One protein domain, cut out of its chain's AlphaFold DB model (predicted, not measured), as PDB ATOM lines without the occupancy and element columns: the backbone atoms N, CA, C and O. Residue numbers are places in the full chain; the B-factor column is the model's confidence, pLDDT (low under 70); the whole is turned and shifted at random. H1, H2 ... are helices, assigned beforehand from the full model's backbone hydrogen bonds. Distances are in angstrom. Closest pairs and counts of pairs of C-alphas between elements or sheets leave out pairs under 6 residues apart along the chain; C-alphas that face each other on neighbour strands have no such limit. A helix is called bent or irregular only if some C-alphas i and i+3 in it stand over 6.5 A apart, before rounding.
ATOM      1  N   SER A  53      87.615  40.018  57.778       81.00
ATOM      2  CA  SER A  53      87.539  39.585  56.380       81.00
ATOM      3  C   SER A  53      86.588  38.403  56.184       81.00
ATOM      4  O   SER A  53      85.851  38.360  55.200       81.00
ATOM      5  N   SER A  54      86.560  37.457  57.132       86.00
ATOM      6  CA  SER A  54      85.609  36.343  57.100       86.00
ATOM      7  C   SER A  54      84.178  36.837  57.282       86.00
ATOM      8  O   SER A  54      83.290  36.369  56.577       86.00
ATOM      9  N   LEU A  55      83.964  37.791  58.192       87.25
ATOM     10  CA  LEU A  55      82.649  38.358  58.483       87.25
ATOM     11  C   LEU A  55      82.113  39.199  57.320       87.25
ATOM     12  O   LEU A  55      80.944  39.095  56.975       87.25
ATOM     13  N   VAL A  56      82.977  39.980  56.673       89.38
ATOM     14  CA  VAL A  56      82.650  40.755  55.470       89.38
ATOM     15  C   VAL A  56      82.261  39.831  54.323       89.38
ATOM     16  O   VAL A  56      81.233  40.047  53.690       89.38
ATOM     17  N   ARG A  57      83.026  38.761  54.088       90.62
ATOM     18  CA  ARG A  57      82.675  37.762  53.071       90.62
ATOM     19  C   ARG A  57      81.348  37.077  53.390       90.62
ATOM     20  O   ARG A  57      80.535  36.885  52.494       90.62
ATOM     21  N   LEU A  58      81.118  36.738  54.658       92.75
ATOM     22  CA  LEU A  58      79.859  36.148  55.102       92.75
ATOM     23  C   LEU A  58      78.678  37.098  54.858       92.75
ATOM     24  O   LEU A  58      77.658  36.673  54.330       92.75
ATOM     25  N   ALA A  59      78.842  38.381  55.180       93.56
ATOM     26  CA  ALA A  59      77.843  39.415  54.949       93.56
ATOM     27  C   ALA A  59      77.540  39.625  53.461       93.56
ATOM     28  O   ALA A  59      76.374  39.701  53.091       93.56
ATOM     29  N   LEU A  60      78.560  39.678  52.599       94.06
ATOM     30  CA  LEU A  60      78.361  39.801  51.151       94.06
ATOM     31  C   LEU A  60      77.627  38.585  50.578       94.06
ATOM     32  O   LEU A  60      76.654  38.752  49.851       94.06
ATOM     33  N   ASN A  61      78.029  37.374  50.968       95.31
ATOM     34  CA  ASN A  61      77.344  36.151  50.551       95.31
ATOM     35  C   ASN A  61      75.888  36.118  51.043       95.31
ATOM     36  O   ASN A  61      74.988  35.714  50.312       95.31
ATOM     37  N   ALA A  62      75.635  36.558  52.276       96.19
ATOM     38  CA  ALA A  62      74.284  36.652  52.807       96.19
ATOM     39  C   ALA A  62      73.433  37.678  52.048       96.19
ATOM     40  O   ALA A  62      72.298  37.368  51.711       96.19
ATOM     41  N   LEU A  63      73.980  38.853  51.713       96.44
ATOM     42  CA  LEU A  63      73.294  39.848  50.878       96.44
ATOM     43  C   LEU A  63      72.978  39.308  49.477       96.44
ATOM     44  O   LEU A  63      71.947  39.653  48.919       96.44
ATOM     45  N   GLN A  64      73.803  38.413  48.933       95.38
ATOM     46  CA  GLN A  64      73.498  37.693  47.692       95.38
ATOM     47  C   GLN A  64      72.426  36.593  47.863       95.38
ATOM     48  O   GLN A  64      72.050  35.947  46.889       95.38
ATOM     49  N   GLY A  65      71.926  36.358  49.079       95.00
ATOM     50  CA  GLY A  65      70.913  35.344  49.365       95.00
ATOM     51  C   GLY A  65      71.469  33.927  49.533       95.00
ATOM     52  O   GLY A  65      70.735  32.959  49.343       95.00
ATOM     53  N   VAL A  66      72.753  33.759  49.869       96.44
ATOM     54  CA  VAL A  66      73.342  32.427  50.092       96.44
ATOM     55  C   VAL A  66      72.857  31.839  51.420       96.44
ATOM     56  O   VAL A  66      73.243  32.296  52.496       96.44
ATOM     57  N   GLU A  67      72.077  30.761  51.342       95.06
ATOM     58  CA  GLU A  67      71.428  30.088  52.478       95.06
ATOM     59  C   GLU A  67      72.380  29.743  53.633       95.06
ATOM     60  O   GLU A  67      72.146  30.126  54.777       95.06
ATOM     61  N   SER A  68      73.513  29.095  53.347       94.69
ATOM     62  CA  SER A  68      74.488  28.724  54.384       94.69
ATOM     63  C   SER A  68      75.076  29.936  55.114       94.69
ATOM     64  O   SER A  68      75.399  29.860  56.304       94.69
ATOM     65  N   SER A  69      75.196  31.069  54.416       95.44
ATOM     66  CA  SER A  69      75.680  32.318  55.002       95.44
ATOM     67  C   SER A  69      74.608  32.973  55.868       95.44
ATOM     68  O   SER A  69      74.944  33.509  56.920       95.44
ATOM     69  N   LEU A  70      73.331  32.863  55.491       95.06
ATOM     70  CA  LEU A  70      72.197  33.364  56.273       95.06
ATOM     71  C   LEU A  70      72.027  32.609  57.593       95.06
ATOM     72  O   LEU A  70      71.902  33.250  58.633       95.06
ATOM     73  N   ILE A  71      72.131  31.279  57.578       93.69
ATOM     74  CA  ILE A  71      72.090  30.457  58.801       93.69
ATOM     75  C   ILE A  71      73.283  30.791  59.714       93.69
ATOM     76  O   ILE A  71      73.148  30.934  60.928       93.69
ATOM     77  N   SER A  72      74.472  30.974  59.131       93.50
ATOM     78  CA  SER A  72      75.669  31.347  59.898       93.50
ATOM     79  C   SER A  72      75.555  32.748  60.515       93.50
ATOM     80  O   SER A  72      76.009  32.969  61.637       93.50
ATOM     81  N   ILE A  73      74.957  33.708  59.798       92.94
ATOM     82  CA  ILE A  73      74.705  35.062  60.308       92.94
ATOM     83  C   ILE A  73      73.687  35.043  61.442       92.94
ATOM     84  O   ILE A  73      73.891  35.744  62.429       92.94
ATOM     85  N   GLU A  74      72.639  34.233  61.351       92.62
ATOM     86  CA  GLU A  74      71.659  34.070  62.427       92.62
ATOM     87  C   GLU A  74      72.339  33.590  63.722       92.62
ATOM     88  O   GLU A  74      72.211  34.222  64.778       92.62
ATOM     89  N   GLN A  75      73.163  32.543  63.630       91.00
ATOM     90  CA  GLN A  75      73.923  32.007  64.766       91.00
ATOM     91  C   GLN A  75      74.920  33.022  65.346       91.00
ATOM     92  O   GLN A  75      75.028  33.174  66.561       91.00
ATOM     93  N   LEU A  76      75.640  33.755  64.492       88.50
ATOM     94  CA  LEU A  76      76.585  34.780  64.948       88.50
ATOM     95  C   LEU A  76      75.873  35.996  65.549       88.50
ATOM     96  O   LEU A  76      76.325  36.537  66.555       88.50
ATOM     97  N   SER A  77      74.763  36.431  64.952       89.56
ATOM     98  CA  SER A  77      73.995  37.580  65.431       89.56
ATOM     99  C   SER A  77      73.395  37.311  66.808       89.56
ATOM    100  O   SER A  77      73.499  38.168  67.685       89.56
ATOM    101  N   SER A  78      72.846  36.114  67.034       88.00
ATOM    102  CA  SER A  78      72.308  35.707  68.336       88.00
ATOM    103  C   SER A  78      73.400  35.652  69.405       88.00
ATOM    104  O   SER A  78      73.211  36.235  70.471       88.00
ATOM    105  N   ALA A  79      74.568  35.078  69.090       84.44
ATOM    106  CA  ALA A  79      75.723  35.054  69.991       84.44
ATOM    107  C   ALA A  79      76.228  36.466  70.354       84.44
ATOM    108  O   ALA A  79      76.539  36.752  71.510       84.44
ATOM    109  N   PHE A  80      76.276  37.386  69.385       81.25
ATOM    110  CA  PHE A  80      76.692  38.766  69.648       81.25
ATOM    111  C   PHE A  80      75.664  39.572  70.453       81.25
ATOM    112  O   PHE A  80      76.062  40.434  71.240       81.25
ATOM    113  N   CYS A  81      74.368  39.291  70.290       79.75
ATOM    114  CA  CYS A  81      73.303  39.936  71.062       79.75
ATOM    115  C   CYS A  81      73.191  39.390  72.499       79.75
ATOM    116  O   CYS A  81      72.780  40.125  73.395       79.75
ATOM    117  N   SER A  82      73.536  38.118  72.744       77.81
ATOM    118  CA  SER A  82      73.377  37.485  74.063       77.81
ATOM    119  C   SER A  82      74.413  37.930  75.098       77.81
ATOM    120  O   SER A  82      74.118  37.937  76.291       77.81
ATOM    121  N   GLU A  83      75.609  38.336  74.663       65.12
ATOM    122  CA  GLU A  83      76.716  38.736  75.545       65.12
ATOM    123  C   GLU A  83      77.196  40.172  75.235       65.12
ATOM    124  O   GLU A  83      78.276  40.394  74.677       65.12
ATOM    125  N   PRO A  84      76.411  41.203  75.618       58.59
ATOM    126  CA  PRO A  84      76.684  42.605  75.277       58.59
ATOM    127  C   PRO A  84      77.934  43.191  75.965       58.59
ATOM    128  O   PRO A  84      78.453  44.227  75.540       58.59
ATOM    129  N   ALA A  85      78.415  42.557  77.041       53.00
ATOM    130  CA  ALA A  85      79.528  43.035  77.867       53.00
ATOM    131  C   ALA A  85      80.806  42.183  77.760       53.00
ATOM    132  O   ALA A  85      81.858  42.605  78.253       53.00
ATOM    133  N   ASP A  86      80.750  41.015  77.114       52.75
ATOM    134  CA  ASP A  86      81.889  40.106  77.046       52.75
ATOM    135  C   ASP A  86      82.789  40.420  75.840       52.75
ATOM    136  O   ASP A  86      82.521  40.085  74.688       52.75
ATOM    137  N   ARG A  87      83.902  41.103  76.116       54.69
ATOM    138  CA  ARG A  87      84.938  41.418  75.116       54.69
ATOM    139  C   ARG A  87      85.972  40.299  74.954       54.69
ATOM    140  O   ARG A  87      86.913  40.439  74.171       54.69
ATOM    141  N   THR A  88      85.859  39.226  75.730       52.44
ATOM    142  CA  THR A  88      86.899  38.212  75.913       52.44
ATOM    143  C   THR A  88      86.645  36.912  75.164       52.44
ATOM    144  O   THR A  88      87.633  36.268  74.798       52.44
ATOM    145  N   PHE A  89      85.390  36.557  74.868       49.81
ATOM    146  CA  PHE A  89      85.083  35.273  74.228       49.81
ATOM    147  C   PHE A  89      85.262  35.248  72.705       49.81
ATOM    148  O   PHE A  89      85.643  34.202  72.195       49.81
ATOM    149  N   HIS A  90      85.123  36.365  71.973       51.50
ATOM    150  CA  HIS A  90      85.216  36.362  70.495       51.50
ATOM    151  C   HIS A  90      86.422  37.090  69.873       51.50
ATOM    152  O   HIS A  90      86.541  37.080  68.651       51.50
ATOM    153  N   LYS A  91      87.315  37.690  70.682       50.09
ATOM    154  CA  LYS A  91      88.588  38.372  70.325       50.09
ATOM    155  C   LYS A  91      88.919  38.464  68.817       50.09
ATOM    156  O   LYS A  91      89.890  37.861  68.371       50.09
ATOM    157  N   ILE A  92      88.196  39.257  68.020       51.62
ATOM    158  CA  ILE A  92      88.607  39.487  66.624       51.62
ATOM    159  C   ILE A  92      89.692  40.570  66.643       51.62
ATOM    160  O   ILE A  92      89.440  41.677  67.119       51.62
ATOM    161  N   PRO A  93      90.902  40.314  66.125       45.66
ATOM    162  CA  PRO A  93      92.023  41.235  66.313       45.66
ATOM    163  C   PRO A  93      91.873  42.603  65.624       45.66
ATOM    164  O   PRO A  93      92.636  43.511  65.939       45.66
ATOM    165  N   SER A  94      90.933  42.778  64.680       50.31
ATOM    166  CA  SER A  94      90.906  43.959  63.795       50.31
ATOM    167  C   SER A  94      89.741  44.945  63.976       50.31
ATOM    168  O   SER A  94      89.922  46.108  63.626       50.31
ATOM    169  N   LEU A  95      88.600  44.543  64.556       49.06
ATOM    170  CA  LEU A  95      87.398  45.401  64.715       49.06
ATOM    171  C   LEU A  95      87.173  45.950  66.136       49.06
ATOM    172  O   LEU A  95      86.312  46.796  66.357       49.06
ATOM    173  N   TRP A  96      87.933  45.460  67.116       52.50
ATOM    174  CA  TRP A  96      87.520  45.481  68.528       52.50
ATOM    175  C   TRP A  96      88.144  46.608  69.351       52.50
ATOM    176  O   TRP A  96      87.862  46.755  70.538       52.50
ATOM    177  N   HIS A  97      88.949  47.462  68.725       46.91
ATOM    178  CA  HIS A  97      89.561  48.606  69.386       46.91
ATOM    179  C   HIS A  97      88.805  49.897  69.047       46.91
ATOM    180  O   HIS A  97      89.262  50.682  68.230       46.91
ATOM    181  N   ARG A  98      87.661  50.138  69.707       48.03
ATOM    182  CA  ARG A  98      87.426  51.348  70.538       48.03
ATOM    183  C   ARG A  98      85.969  51.803  70.696       48.03
ATOM    184  O   ARG A  98      85.756  52.505  71.676       48.03
ATOM    185  N   LEU A  99      84.988  51.477  69.837       48.78
ATOM    186  CA  LEU A  99      83.700  52.221  69.881       48.78
ATOM    187  C   LEU A  99      82.379  51.470  69.579       48.78
ATOM    188  O   LEU A  99      81.333  52.077  69.777       48.78
ATOM    189  N   SER A 100      82.365  50.197  69.159       58.47
ATOM    190  CA  SER A 100      81.102  49.461  68.905       58.47
ATOM    191  C   SER A 100      80.842  48.392  69.970       58.47
ATOM    192  O   SER A 100      81.765  47.658  70.329       58.47
ATOM    193  N   SER A 101      79.608  48.291  70.475       70.62
ATOM    194  CA  SER A 101      79.181  47.167  71.323       70.62
ATOM    195  C   SER A 101      79.032  45.888  70.488       70.62
ATOM    196  O   SER A 101      78.803  45.957  69.277       70.62
ATOM    197  N   THR A 102      79.173  44.724  71.129       75.88
ATOM    198  CA  THR A 102      78.872  43.418  70.514       75.88
ATOM    199  C   THR A 102      77.410  43.342  70.096       75.88
ATOM    200  O   THR A 102      77.123  42.900  68.992       75.88
ATOM    201  N   ASP A 103      76.514  43.918  70.898       80.62
ATOM    202  CA  ASP A 103      75.105  44.083  70.544       80.62
ATOM    203  C   ASP A 103      74.927  44.837  69.215       80.62
ATOM    204  O   ASP A 103      74.358  44.281  68.286       80.62
ATOM    205  N   ALA A 104      75.509  46.033  69.040       84.06
ATOM    206  CA  ALA A 104      75.380  46.790  67.788       84.06
ATOM    207  C   ALA A 104      75.876  46.008  66.557       84.06
ATOM    208  O   ALA A 104      75.322  46.135  65.465       84.06
ATOM    209  N   LEU A 105      76.898  45.166  66.729       83.31
ATOM    210  CA  LEU A 105      77.375  44.274  65.675       83.31
ATOM    211  C   LEU A 105      76.363  43.162  65.364       83.31
ATOM    212  O   LEU A 105      76.100  42.884  64.194       83.31
ATOM    213  N   GLY A 106      75.789  42.547  66.399       88.44
ATOM    214  CA  GLY A 106      74.713  41.568  66.267       88.44
ATOM    215  C   GLY A 106      73.495  42.150  65.548       88.44
ATOM    216  O   GLY A 106      72.954  41.504  64.656       88.44
ATOM    217  N   GLN A 107      73.136  43.399  65.850       90.25
ATOM    218  CA  GLN A 107      72.064  44.140  65.176       90.25
ATOM    219  C   GLN A 107      72.361  44.344  63.682       90.25
ATOM    220  O   GLN A 107      71.536  43.995  62.843       90.25
ATOM    221  N   ILE A 108      73.564  44.820  63.331       92.31
ATOM    222  CA  ILE A 108      73.980  44.995  61.925       92.31
ATOM    223  C   ILE A 108      73.908  43.671  61.157       92.31
ATOM    224  O   ILE A 108      73.438  43.632  60.020       92.31
TER     225      ILE A 108
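This is residues 53 to 108 of the 310 residues of the protein "Gamma-tubulin complex component" of Arabidopsis thaliana (UniProt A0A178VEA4). The longest helix, H2, makes one long side of the model; H1 comes in to meet it near its first residues, so that the two make a V, and the short H3 folds back beside the other part of H2, residues 76 to 82. Between H2 and H3 a long loop, residues 83 to 101, swings out from the last residues of H2, on the same side of H2 as the first residues of H1, and comes back to H3. The printed part has 56 residues, with three named helices in the order H1, H2, H3 and no named strand; the class is all helix, with 34 residues in named elements. The whole is compact, with a radius of gyration of the C-alphas of 11.5 A, and rounded in outline, spanning 30 by 21 by 16 A.

H1, residues 53 to 63, touches H2, residues 67 to 82, and the closest C-alphas, those of Ala 62 and Ser 69, are 5.1 A apart. H2 touches H1 with residues 69 to 73 alone. The two helices run opposite ways at a steep tilt of 62 degrees, with 11.5 A from centre to centre. H3, residues 102 to 108, touches H2 with 16 pairs of C-alphas within 8 A, the closest being those of Ser 77 and Gly 106, 4.1 A apart. Here H2 takes part with residues 76 to 82 alone. H2 and H3 run opposite ways at a tilt of 37 degrees, only just steep, and form a helical hairpin. H1 and H3 are apart. In H1, H2 and H3 every O i to N i+4 pair is within hydrogen-bond range.

H1 begins at C-alpha 53, at (87.539, 39.585, 56.380), and is 15.3 A from first to last C-alpha. H2 begins at C-alpha 67, at (71.428, 30.088, 52.478), and measures 22.9 A over its 16 residues. In the loop after it, C-alpha 94 stands at (90.906, 43.959, 63.795). H3, seven residues and 10.0 A from first to last C-alpha, ends at C-alpha 108, at (73.980, 44.995, 61.925). No helix is bent.

The two C-alphas farthest apart are those of Glu 67 and Arg 98, at 32.2 A, and the C-alphas of Ser 53 and Ile 108 are 15.6 A apart. The printed part has no cut. The link from H1 to H2 is tight, with 3 residues between them, while the link from H2 to H3 is long, with 19. The C-alphas of residues 83 to 101 lie 10 to 16 A from the mean of the C-alphas. The mean pLDDT of the printed part is 77.3, and residues 83 to 100 are under 70.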